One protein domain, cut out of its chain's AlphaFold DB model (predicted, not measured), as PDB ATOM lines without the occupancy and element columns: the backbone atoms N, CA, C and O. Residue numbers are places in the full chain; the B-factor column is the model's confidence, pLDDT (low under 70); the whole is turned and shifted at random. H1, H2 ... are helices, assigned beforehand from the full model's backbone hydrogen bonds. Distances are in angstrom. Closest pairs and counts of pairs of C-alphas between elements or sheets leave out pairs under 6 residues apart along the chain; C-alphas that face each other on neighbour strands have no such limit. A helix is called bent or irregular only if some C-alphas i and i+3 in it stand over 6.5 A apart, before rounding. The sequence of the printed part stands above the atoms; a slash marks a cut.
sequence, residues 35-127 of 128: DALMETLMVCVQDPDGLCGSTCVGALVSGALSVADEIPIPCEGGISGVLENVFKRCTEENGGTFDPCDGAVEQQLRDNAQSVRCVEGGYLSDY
ATOM      1  N   ASP A  35     133.492  91.123 161.429       78.25
ATOM      2  CA  ASP A  35     133.484  92.394 160.702       78.25
ATOM      3  C   ASP A  35     132.109  92.648 160.063       78.25
ATOM      4  O   ASP A  35     131.554  93.744 160.195       78.25
ATOM      5  N   ALA A  36     131.503  91.623 159.453       72.00
ATOM      6  CA  ALA A  36     130.151  91.709 158.890       72.00
ATOM      7  C   ALA A  36     129.075  91.938 159.971       72.00
ATOM      8  O   ALA A  36     128.122  92.708 159.780       72.00
ATOM      9  N   LEU A  37     129.238  91.301 161.137       73.25
ATOM     10  CA  LEU A  37     128.364  91.519 162.288       73.25
ATOM     11  C   LEU A  37     128.480  92.963 162.787       73.25
ATOM     12  O   LEU A  37     127.465  93.616 163.024       73.25
ATOM     13  N   MET A  38     129.702  93.483 162.904       78.38
ATOM     14  CA  MET A  38     129.946  94.853 163.348       78.38
ATOM     15  C   MET A  38     129.383  95.892 162.375       78.38
ATOM     16  O   MET A  38     128.784  96.868 162.828       78.38
ATOM     17  N   GLU A  39     129.495  95.688 161.062       80.31
ATOM     18  CA  GLU A  39     128.873  96.568 160.061       80.31
ATOM     19  C   GLU A  39     127.344  96.610 160.219       80.31
ATOM     20  O   GLU A  39     126.742  97.686 160.254       80.31
ATOM     21  N   THR A  40     126.725  95.446 160.419       77.62
ATOM     22  CA  THR A  40     125.279  95.330 160.651       77.62
ATOM     23  C   THR A  40     124.860  96.013 161.959       77.62
ATOM     24  O   THR A  40     123.875  96.751 162.002       77.62
ATOM     25  N   LEU A  41     125.642  95.849 163.030       77.50
ATOM     26  CA  LEU A  41     125.392  96.496 164.323       77.50
ATOM     27  C   LEU A  41     125.557  98.024 164.263       77.50
ATOM     28  O   LEU A  41     124.854  98.745 164.973       77.50
ATOM     29  N   MET A  42     126.429  98.548 163.396       82.38
ATOM     30  CA  MET A  42     126.582  99.996 163.196       82.38
ATOM     31  C   MET A  42     125.333 100.649 162.593       82.38
ATOM     32  O   MET A  42     125.077 101.826 162.864       82.38
ATOM     33  N   VAL A  43     124.539  99.905 161.816       82.31
ATOM     34  CA  VAL A  43     123.218 100.359 161.348       82.31
ATOM     35  C   VAL A  43     122.272 100.521 162.536       82.31
ATOM     36  O   VAL A  43     121.592 101.537 162.653       82.31
ATOM     37  N   CYS A  44     122.294  99.571 163.468       82.81
ATOM     38  CA  CYS A  44     121.428  99.584 164.642       82.81
ATOM     39  C   CYS A  44     121.684 100.749 165.601       82.81
ATOM     40  O   CYS A  44     120.747 101.282 166.186       82.81
ATOM     41  N   VAL A  45     122.939 101.186 165.743       83.00
ATOM     42  CA  VAL A  45     123.294 102.361 166.564       83.00
ATOM     43  C   VAL A  45     122.712 103.661 165.993       83.00
ATOM     44  O   VAL A  45     122.505 104.625 166.730       83.00
ATOM     45  N   GLN A  46     122.461 103.702 164.684       81.94
ATOM     46  CA  GLN A  46     121.937 104.875 163.985       81.94
ATOM     47  C   GLN A  46     120.407 104.877 163.888       81.94
ATOM     48  O   GLN A  46     119.836 105.878 163.450       81.94
ATOM     49  N   ASP A  47     119.745 103.790 164.288       80.94
ATOM     50  CA  ASP A  47     118.295 103.683 164.229       80.94
ATOM     51  C   ASP A  47     117.652 104.455 165.403       80.94
ATOM     52  O   ASP A  47     117.968 104.176 166.566       80.94
ATOM     53  N   PRO A  48     116.767 105.440 165.142       81.00
ATOM     54  CA  PRO A  48     116.121 106.230 166.194       81.00
ATOM     55  C   PRO A  48     115.276 105.391 167.162       81.00
ATOM     56  O   PRO A  48     115.085 105.812 168.304       81.00
ATOM     57  N   ASP A  49     114.818 104.215 166.729       82.06
ATOM     58  CA  ASP A  49     114.008 103.289 167.525       82.06
ATOM     59  C   ASP A  49     114.862 102.158 168.151       82.06
ATOM     60  O   ASP A  49     114.345 101.217 168.760       82.06
ATOM     61  N   GLY A  50     116.195 102.257 168.053       79.81
ATOM     62  CA  GLY A  50     117.149 101.327 168.655       79.81
ATOM     63  C   GLY A  50     117.166  99.948 167.991       79.81
ATOM     64  O   GLY A  50     116.965  99.813 166.788       79.81
ATOM     65  N   LEU A  51     117.415  98.894 168.780       80.12
ATOM     66  CA  LEU A  51     117.580  97.523 168.263       80.12
ATOM     67  C   LEU A  51     116.316  96.946 167.602       80.12
ATOM     68  O   LEU A  51     116.420  96.033 166.788       80.12
ATOM     69  N   CYS A  52     115.143  97.487 167.933       86.50
ATOM     70  CA  CYS A  52     113.869  97.105 167.324       86.50
ATOM     71  C   CYS A  52     113.388  98.081 166.249       86.50
ATOM     72  O   CYS A  52     112.283  97.933 165.725       86.50
ATOM     73  N   GLY A  53     114.210  99.065 165.896       83.44
ATOM     74  CA  GLY A  53     113.917  99.951 164.790       83.44
ATOM     75  C   GLY A  53     113.961  99.238 163.447       83.44
ATOM     76  O   GLY A  53     114.701  98.276 163.237       83.44
ATOM     77  N   SER A  54     113.119  99.698 162.525       83.81
ATOM     78  CA  SER A  54     112.903  99.025 161.237       83.81
ATOM     79  C   SER A  54     114.176  98.868 160.397       83.81
ATOM     80  O   SER A  54     114.315  97.870 159.689       83.81
ATOM     81  N   THR A  55     115.121  99.806 160.504       84.56
ATOM     82  CA  THR A  55     116.387  99.760 159.761       84.56
ATOM     83  C   THR A  55     117.326  98.742 160.394       84.56
ATOM     84  O   THR A  55     117.915  97.930 159.683       84.56
ATOM     85  N   CYS A  56     117.423  98.741 161.727       84.69
ATOM     86  CA  CYS A  56     118.204  97.755 162.471       84.69
ATOM     87  C   CYS A  56     117.688  96.332 162.243       84.69
ATOM     88  O   CYS A  56     118.452  95.454 161.849       84.69
ATOM     89  N   VAL A  57     116.387  96.105 162.441       85.62
ATOM     90  CA  VAL A  57     115.766  94.784 162.284       85.62
ATOM     91  C   VAL A  57     115.919  94.290 160.847       85.62
ATOM     92  O   VAL A  57     116.292  93.138 160.635       85.62
ATOM     93  N   GLY A  58     115.712  95.161 159.856       83.12
ATOM     94  CA  GLY A  58     115.953  94.834 158.452       83.12
ATOM     95  C   GLY A  58     117.404  94.438 158.178       83.12
ATOM     96  O   GLY A  58     117.640  93.429 157.515       83.12
ATOM     97  N   ALA A  59     118.375  95.175 158.723       83.25
ATOM     98  CA  ALA A  59     119.797  94.873 158.568       83.25
ATOM     99  C   ALA A  59     120.193  93.562 159.264       83.25
ATOM    100  O   ALA A  59     120.870  92.741 158.656       83.25
ATOM    101  N   LEU A  60     119.728  93.325 160.495       81.00
ATOM    102  CA  LEU A  60     119.990  92.093 161.245       81.00
ATOM    103  C   LEU A  60     119.413  90.868 160.540       81.00
ATOM    104  O   LEU A  60     120.103  89.861 160.394       81.00
ATOM    105  N   VAL A  61     118.169  90.956 160.067       83.06
ATOM    106  CA  VAL A  61     117.545  89.870 159.305       83.06
ATOM    107  C   VAL A  61     118.270  89.681 157.977       83.06
ATOM    108  O   VAL A  61     118.621  88.557 157.644       83.06
ATOM    109  N   SER A  62     118.586  90.751 157.248       78.06
ATOM    110  CA  SER A  62     119.311  90.652 155.973       78.06
ATOM    111  C   SER A  62     120.718  90.075 156.139       78.06
ATOM    112  O   SER A  62     121.109  89.235 155.341       78.06
ATOM    113  N   GLY A  63     121.459  90.463 157.181       75.62
ATOM    114  CA  GLY A  63     122.780  89.910 157.496       75.62
ATOM    115  C   GLY A  63     122.713  88.456 157.969       75.62
ATOM    116  O   GLY A  63     123.554  87.638 157.605       75.62
ATOM    117  N   ALA A  64     121.670  88.086 158.717       74.50
ATOM    118  CA  ALA A  64     121.409  86.686 159.045       74.50
ATOM    119  C   ALA A  64     121.085  85.857 157.789       74.50
ATOM    120  O   ALA A  64     121.536  84.719 157.657       74.50
ATOM    121  N   LEU A  65     120.331  86.435 156.850       72.56
ATOM    122  CA  LEU A  65     119.918  85.786 155.608       72.56
ATOM    123  C   LEU A  65     120.983  85.825 154.506       72.56
ATOM    124  O   LEU A  65     120.960  84.958 153.641       72.56
ATOM    125  N   SER A  66     121.946  86.746 154.520       68.81
ATOM    126  CA  SER A  66     123.032  86.761 153.531       68.81
ATOM    127  C   SER A  66     123.935  85.537 153.667       68.81
ATOM    128  O   SER A  66     124.475  85.047 152.683       68.81
ATOM    129  N   VAL A  67     124.040  84.984 154.879       65.94
ATOM    130  CA  VAL A  67     124.690  83.687 155.114       65.94
ATOM    131  C   VAL A  67     123.824  82.530 154.594       65.94
ATOM    132  O   VAL A  67     124.346  81.464 154.277       65.94
ATOM    133  N   ALA A  68     122.508  82.725 154.437       60.88
ATOM    134  CA  ALA A  68     121.597  81.689 153.947       60.88
ATOM    135  C   ALA A  68     121.794  81.348 152.458       60.88
ATOM    136  O   ALA A  68     121.459  80.241 152.024       60.88
ATOM    137  N   ASP A  69     122.393  82.254 151.678       62.09
ATOM    138  CA  ASP A  69     122.837  81.953 150.314       62.09
ATOM    139  C   ASP A  69     123.928  80.870 150.296       62.09
ATOM    140  O   ASP A  69     123.989  80.064 149.361       62.09
ATOM    141  N   GLU A  70     124.736  80.795 151.354       69.38
ATOM    142  CA  GLU A  70     125.808  79.815 151.529       69.38
ATOM    143  C   GLU A  70     125.347  78.586 152.329       69.38
ATOM    144  O   GLU A  70     125.770  77.461 152.044       69.38
ATOM    145  N   ILE A  71     124.438  78.780 153.291       73.06
ATOM    146  CA  ILE A  71     123.965  77.757 154.229       73.06
ATOM    147  C   ILE A  71     122.426  77.755 154.272       73.06
ATOM    148  O   ILE A  71     121.833  78.590 154.951       73.06
ATOM    149  N   PRO A  72     121.744  76.796 153.619       80.44
ATOM    150  CA  PRO A  72     120.287  76.705 153.682       80.44
ATOM    151  C   PRO A  72     119.779  76.563 155.128       80.44
ATOM    152  O   PRO A  72     120.435  75.930 155.964       80.44
ATOM    153  N   ILE A  73     118.596  77.108 155.420       85.06
ATOM    154  CA  ILE A  73     118.009  77.109 156.772       85.06
ATOM    155  C   ILE A  73     116.797  76.167 156.887       85.06
ATOM    156  O   ILE A  73     116.171  75.855 155.874       85.06
ATOM    157  N   PRO A  74     116.448  75.679 158.090       88.25
ATOM    158  CA  PRO A  74     115.245  74.880 158.291       88.25
ATOM    159  C   PRO A  74     113.995  75.751 158.153       88.25
ATOM    160  O   PRO A  74     113.770  76.648 158.965       88.25
ATOM    161  N   CYS A  75     113.179  75.470 157.137       89.94
ATOM    162  CA  CYS A  75     111.937  76.204 156.868       89.94
ATOM    163  C   CYS A  75     110.680  75.480 157.372       89.94
ATOM    164  O   CYS A  75     109.567  75.976 157.183       89.94
ATOM    165  N   GLU A  76     110.823  74.308 158.002       87.75
ATOM    166  CA  GLU A  76     109.695  73.583 158.590       87.75
ATOM    167  C   GLU A  76     108.917  74.481 159.566       87.75
ATOM    168  O   GLU A  76     109.480  75.030 160.513       87.75
ATOM    169  N   GLY A  77     107.610  74.628 159.331       88.19
ATOM    170  CA  GLY A  77     106.749  75.528 160.105       88.19
ATOM    171  C   GLY A  77     106.710  76.976 159.599       88.19
ATOM    172  O   GLY A  77     106.164  77.836 160.292       88.19
ATOM    173  N   GLY A  78     107.264  77.260 158.414       90.69
ATOM    174  CA  GLY A  78     107.220  78.581 157.785       90.69
ATOM    175  C   GLY A  78     107.942  79.642 158.618       90.69
ATOM    176  O   GLY A  78     108.913  79.344 159.313       90.69
ATOM    177  N   ILE A  79     107.462  80.889 158.589       91.25
ATOM    178  CA  ILE A  79     108.102  81.993 159.331       91.25
ATOM    179  C   ILE A  79     108.145  81.713 160.836       91.25
ATOM    180  O   ILE A  79     109.172  81.948 161.465       91.25
ATOM    181  N   SER A  80     107.069  81.179 161.422       91.19
ATOM    182  CA  SER A  80     107.052  80.831 162.850       91.19
ATOM    183  C   SER A  80     108.091  79.759 163.183       91.19
ATOM    184  O   SER A  80     108.757  79.842 164.212       91.19
ATOM    185  N   GLY A  81     108.272  78.787 162.287       89.12
ATOM    186  CA  GLY A  81     109.322  77.782 162.395       89.12
ATOM    187  C   GLY A  81     110.724  78.382 162.332       89.12
ATOM    188  O   GLY A  81     111.561  78.052 163.166       89.12
ATOM    189  N   VAL A  82     110.972  79.307 161.403       89.25
ATOM    190  CA  VAL A  82     112.255  80.021 161.293       89.25
ATOM    191  C   VAL A  82     112.517  80.886 162.534       89.25
ATOM    192  O   VAL A  82     113.618  80.866 163.078       89.25
ATOM    193  N   LEU A  83     111.516  81.600 163.048       90.56
ATOM    194  CA  LEU A  83     111.660  82.405 164.265       90.56
ATOM    195  C   LEU A  83     112.067  81.555 165.475       90.56
ATOM    196  O   LEU A  83     113.017  81.904 166.171       90.56
ATOM    197  N   GLU A  84     111.391  80.431 165.710       88.94
ATOM    198  CA  GLU A  84     111.663  79.572 166.868       88.94
ATOM    199  C   GLU A  84     112.941  78.735 166.687       88.94
ATOM    200  O   GLU A  84     113.798  78.692 167.571       88.94
ATOM    201  N   ASN A  85     113.108  78.087 165.530       85.88
ATOM    202  CA  ASN A  85     114.164  77.094 165.323       85.88
ATOM    203  C   ASN A  85     115.478  77.690 164.802       85.88
ATOM    204  O   ASN A  85     116.516  77.036 164.900       85.88
ATOM    205  N   VAL A  86     115.467  78.898 164.236       87.00
ATOM    206  CA  VAL A  86     116.677  79.575 163.734       87.00
ATOM    207  C   VAL A  86     117.001  80.749 164.640       87.00
ATOM    208  O   VAL A  86     117.960  80.675 165.399       87.00
ATOM    209  N   PHE A  87     116.191  81.806 164.615       87.81
ATOM    210  CA  PHE A  87     116.538  83.060 165.287       87.81
ATOM    211  C   PHE A  87     116.616  82.896 166.801       87.81
ATOM    212  O   PHE A  87     117.672  83.116 167.390       87.81
ATOM    213  N   LYS A  88     115.530  82.440 167.426       88.50
ATOM    214  CA  LYS A  88     115.462  82.293 168.877       88.50
ATOM    215  C   LYS A  88     116.485  81.304 169.405       88.50
ATOM    216  O   LYS A  88     117.267  81.666 170.280       88.50
ATOM    217  N   ARG A  89     116.529  80.093 168.835       87.31
ATOM    218  CA  ARG A  89     117.519  79.080 169.222       87.31
ATOM    219  C   ARG A  89     118.941  79.632 169.136       87.31
ATOM    220  O   ARG A  89     119.682  79.508 170.102       87.31
ATOM    221  N   CYS A  90     119.315  80.278 168.031       85.44
ATOM    222  CA  CYS A  90     120.671  80.798 167.885       85.44
ATOM    223  C   CYS A  90     120.981  81.956 168.826       85.44
ATOM    224  O   CYS A  90     122.093  82.025 169.346       85.44
ATOM    225  N   THR A  91     120.027  82.844 169.094       86.38
ATOM    226  CA  THR A  91     120.217  83.897 170.094       86.38
ATOM    227  C   THR A  91     120.410  83.308 171.494       86.38
ATOM    228  O   THR A  91     121.337  83.708 172.197       86.38
ATOM    229  N   GLU A  92     119.584  82.339 171.889       88.12
ATOM    230  CA  GLU A  92     119.631  81.716 173.219       88.12
ATOM    231  C   GLU A  92     120.875  80.828 173.412       88.12
ATOM    232  O   GLU A  92     121.504  80.884 174.468       88.12
ATOM    233  N   GLU A  93     121.300  80.070 172.391       86.56
ATOM    234  CA  GLU A  93     122.541  79.273 172.424       86.56
ATOM    235  C   GLU A  93     123.795  80.145 172.602       86.56
ATOM    236  O   GLU A  93     124.772  79.713 173.214       86.56
ATOM    237  N   ASN A  94     123.744  81.396 172.135       82.31
ATOM    238  CA  ASN A  94     124.801  82.390 172.326       82.31
ATOM    239  C   ASN A  94     124.635  83.219 173.619       82.31
ATOM    240  O   ASN A  94     125.364  84.185 173.835       82.31
ATOM    241  N   GLY A  95     123.697  82.851 174.501       82.88
ATOM    242  CA  GLY A  95     123.477  83.506 175.796       82.88
ATOM    243  C   GLY A  95     122.680  84.814 175.737       82.88
ATOM    244  O   GLY A  95     122.615  85.533 176.735       82.88
ATOM    245  N   GLY A  96     122.082  85.132 174.588       84.06
ATOM    246  CA  GLY A  96     121.181  86.266 174.413       84.06
ATOM    247  C   GLY A  96     119.733  85.945 174.797       84.06
ATOM    248  O   GLY A  96     119.370  84.809 175.091       84.06
ATOM    249  N   THR A  97     118.879  86.967 174.769       86.88
ATOM    250  CA  THR A  97     117.417  86.814 174.823       86.88
ATOM    251  C   THR A  97     116.852  87.249 173.485       86.88
ATOM    252  O   THR A  97     117.132  88.358 173.036       86.88
ATOM    253  N   PHE A  98     116.089  86.371 172.839       85.81
ATOM    254  CA  PHE A  98     115.445  86.702 171.579       85.81
ATOM    255  C   PHE A  98     114.252  87.635 171.805       85.81
ATOM    256  O   PHE A  98     113.376  87.336 172.618       85.81
ATOM    257  N   ASP A  99     114.217  88.736 171.058       88.81
ATOM    258  CA  ASP A  99     113.106  89.682 171.018       88.81
ATOM    259  C   ASP A  99     112.599  89.787 169.567       88.81
ATOM    260  O   ASP A  99     113.359  90.198 168.686       88.81
ATOM    261  N   PRO A 100     111.345  89.394 169.275       84.31
ATOM    262  CA  PRO A 100     110.777  89.495 167.932       84.31
ATOM    263  C   PRO A 100     110.410  90.936 167.531       84.31
ATOM    264  O   PRO A 100     109.881  91.131 166.430       84.31
ATOM    265  N   CYS A 101     110.659  91.927 168.397       89.00
ATOM    266  CA  CYS A 101     110.419  93.348 168.160       89.00
ATOM    267  C   CYS A 101     108.981  93.626 167.703       89.00
ATOM    268  O   CYS A 101     108.754  94.159 166.617       89.00
ATOM    269  N   ASP A 102     108.004  93.174 168.497       89.56
ATOM    270  CA  ASP A 102     106.564  93.298 168.215       89.56
ATOM    271  C   ASP A 102     106.148  92.809 166.808       89.56
ATOM    272  O   ASP A 102     105.199  93.307 166.201       89.56
ATOM    273  N   GLY A 103     106.858  91.806 166.277       88.62
ATOM    274  CA  GLY A 103     106.589  91.207 164.965       88.62
ATOM    275  C   GLY A 103     107.357  91.845 163.804       88.62
ATOM    276  O   GLY A 103     107.226  91.386 162.671       88.62
ATOM    277  N   ALA A 104     108.207  92.847 164.048       88.94
ATOM    278  CA  ALA A 104     109.047  93.438 163.005       88.94
ATOM    279  C   ALA A 104     109.992  92.403 162.368       88.94
ATOM    280  O   ALA A 104     110.164  92.398 161.148       88.94
ATOM    281  N   VAL A 105     110.548  91.484 163.170       88.12
ATOM    282  CA  VAL A 105     111.400  90.389 162.667       88.12
ATOM    283  C   VAL A 105     110.596  89.451 161.760       88.12
ATOM    284  O   VAL A 105     111.072  89.049 160.699       88.12
ATOM    285  N   GLU A 106     109.349  89.143 162.135       91.62
ATOM    286  CA  GLU A 106     108.444  88.325 161.319       91.62
ATOM    287  C   GLU A 106     108.168  88.984 159.963       91.62
ATOM    288  O   GLU A 106     108.243  88.333 158.919       91.62
ATOM    289  N   GLN A 107     107.878  90.287 159.972       91.00
ATOM    290  CA  GLN A 107     107.594  91.033 158.753       91.00
ATOM    291  C   GLN A 107     108.809  91.065 157.817       91.00
ATOM    292  O   GLN A 107     108.657  90.809 156.626       91.00
ATOM    293  N   GLN A 108     110.016  91.278 158.347       89.62
ATOM    294  CA  GLN A 108     111.238  91.246 157.536       89.62
ATOM    295  C   GLN A 108     111.503  89.865 156.925       89.62
ATOM    296  O   GLN A 108     111.921  89.774 155.770       89.62
ATOM    297  N   LEU A 109     111.220  88.778 157.648       89.19
ATOM    298  CA  LEU A 109     111.310  87.428 157.084       89.19
ATOM    299  C   LEU A 109     110.296  87.207 155.961       89.19
ATOM    300  O   LEU A 109     110.630  86.592 154.950       89.19
ATOM    301  N   ARG A 110     109.076  87.730 156.114       92.00
ATOM    302  CA  ARG A 110     108.040  87.669 155.078       92.00
ATOM    303  C   ARG A 110     108.460  88.416 153.816       92.00
ATOM    304  O   ARG A 110     108.320  87.874 152.721       92.00
ATOM    305  N   ASP A 111     109.000  89.617 153.979       90.69
ATOM    306  CA  ASP A 111     109.427  90.473 152.871       90.69
ATOM    307  C   ASP A 111     110.605  89.857 152.095       90.69
ATOM    308  O   ASP A 111     110.700  90.020 150.879       90.69
ATOM    309  N   ASN A 112     111.455  89.079 152.773       87.56
ATOM    310  CA  ASN A 112     112.614  88.412 152.177       87.56
ATOM    311  C   ASN A 112     112.377  86.937 151.813       87.56
ATOM    312  O   ASN A 112     113.293  86.283 151.319       87.56
ATOM    313  N   ALA A 113     111.173  86.394 152.013       89.56
ATOM    314  CA  ALA A 113     110.925  84.951 151.957       89.56
ATOM    315  C   ALA A 113     111.307  84.280 150.621       89.56
ATOM    316  O   ALA A 113     111.666  83.105 150.605       89.56
ATOM    317  N   GLN A 114     111.266  85.014 149.504       90.75
ATOM    318  CA  GLN A 114     111.668  84.506 148.182       90.75
ATOM    319  C   GLN A 114     113.188  84.361 148.010       90.75
ATOM    320  O   GLN A 114     113.634  83.707 147.074       90.75
ATOM    321  N   SER A 115     113.979  84.972 148.890       84.44
ATOM    322  CA  SER A 115     115.446  84.934 148.863       84.44
ATOM    323  C   SER A 115     116.024  83.948 149.881       84.44
ATOM    324  O   SER A 115     117.203  83.622 149.829       84.44
ATOM    325  N   VAL A 116     115.206  83.434 150.803       85.56
ATOM    326  CA  VAL A 116     115.659  82.535 151.871       85.56
ATOM    327  C   VAL A 116     115.616  81.088 151.401       85.56
ATOM    328  O   VAL A 116     114.535  80.541 151.197       85.56
ATOM    329  N   ARG A 117     116.780  80.449 151.249       87.25
ATOM    330  CA  ARG A 117     116.897  79.053 150.796       87.25
ATOM    331  C   ARG A 117     116.647  78.059 151.933       87.25
ATOM    332  O   ARG A 117     117.255  78.166 152.997       87.25
ATOM    333  N   CYS A 118     115.829  77.041 151.671       87.75
ATOM    334  CA  CYS A 118     115.472  76.017 152.657       87.75
ATOM    335  C   CYS A 118     116.325  74.745 152.529       87.75
ATOM    336  O   CYS A 118     116.675  74.341 151.415       87.75
ATOM    337  N   VAL A 119     116.635  74.075 153.648       87.38
ATOM    338  CA  VAL A 119     117.378  72.791 153.656       87.38
ATOM    339  C   VAL A 119     116.624  71.676 152.930       87.38
ATOM    340  O   VAL A 119     117.242  70.799 152.331       87.38
ATOM    341  N   GLU A 120     115.292  71.724 152.939       83.94
ATOM    342  CA  GLU A 120     114.408  70.786 152.243       83.94
ATOM    343  C   GLU A 120     114.338  71.048 150.725       83.94
ATOM    344  O   GLU A 120     113.806  70.228 149.973       83.94
ATOM    345  N   GLY A 121     114.917  72.163 150.268       83.94
ATOM    346  CA  GLY A 121     114.813  72.673 148.907       83.94
ATOM    347  C   GLY A 121     113.712  73.723 148.752       83.94
ATOM    348  O   GLY A 121     112.771  73.798 149.545       83.94
ATOM    349  N   GLY A 122     113.848  74.545 147.711       89.31
ATOM    350  CA  GLY A 122     112.980  75.703 147.488       89.31
ATOM    351  C   GLY A 122     113.346  76.897 148.371       89.31
ATOM    352  O   GLY A 122     114.473  76.999 148.875       89.31
ATOM    353  N   TYR A 123     112.382  77.799 148.523       91.25
ATOM    354  CA  TYR A 123     112.517  79.050 149.261       91.25
ATOM    355  C   TYR A 123     111.487  79.138 150.379       91.25
ATOM    356  O   TYR A 123     110.442  78.500 150.299       91.25
ATOM    357  N   LEU A 124     111.728  79.968 151.398       90.19
ATOM    358  CA  LEU A 124     110.791  80.151 152.513       90.19
ATOM    359  C   LEU A 124     109.392  80.557 152.027       90.19
ATOM    360  O   LEU A 124     108.402  80.158 152.633       90.19
ATOM    361  N   SER A 125     109.299  81.283 150.907       93.12
ATOM    362  CA  SER A 125     108.027  81.631 150.258       93.12
ATOM    363  C   SER A 125     107.156  80.424 149.900       93.12
ATOM    364  O   SER A 125     105.938  80.560 149.853       93.12
ATOM    365  N   ASP A 126     107.759  79.258 149.667       92.19
ATOM    366  CA  ASP A 126     107.054  78.015 149.332       92.19
ATOM    367  C   ASP A 126     106.376  77.376 150.565       92.19
ATOM    368  O   ASP A 126     105.602  76.428 150.426       92.19
ATOM    369  N   TYR A 127     106.654  77.908 151.763       88.12
ATOM    370  CA  TYR A 127     106.182  77.425 153.065       88.12
ATOM    371  C   TYR A 127     105.291  78.453 153.793       88.12
ATOM    372  O   TYR A 127     105.041  78.300 154.992       88.12
TER     373      TYR A 127
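AT A GLANCE: This is residues 35 to 127 of the 128 residues of an uncharacterized protein of Ostreococcus tauri (UniProt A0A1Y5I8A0). A hairpin of H1 and H2 makes one side, H3 the other, and H4 slants between. The printed part has 93 residues with five named helices: all helix. It is compact, radius of gyration of the C-alphas 12.7 A, spanning 37 by 23 by 21 A.

IN THESE COORDINATES: H1, residues 35 to 45, begins at C-alpha (133.484, 92.394, 160.702). H2, residues 54 to 69, is 22.6 A long; H3, residues 78 to 93, 21.2 A. H4, residues 101 to 111, is irregular: C-alphas 102 and 105 are 7.9 A apart. H5, residues 124 to 127, ends at C-alpha (106.182, 77.425, 153.065).

HOW THE PARTS SIT: H1 touches H2 at a shallow tilt of 18 degrees, closest C-alphas 44 and 56, 4.3 A. H4 touches residues 54 to 61 of H2 alone, closest C-alphas 108 and 58, 6.0 A, and 79 to 83 of H3 alone, 106 and 79, 6.6 A. In H1 6 of 7, H2 and H3 9 of 12, H4 5 of 7 O i to N i+4 pairs are within hydrogen-bond range.

THE WHOLE: H4 to H5 is a long link; residues 66 to 70 have pLDDT under 70.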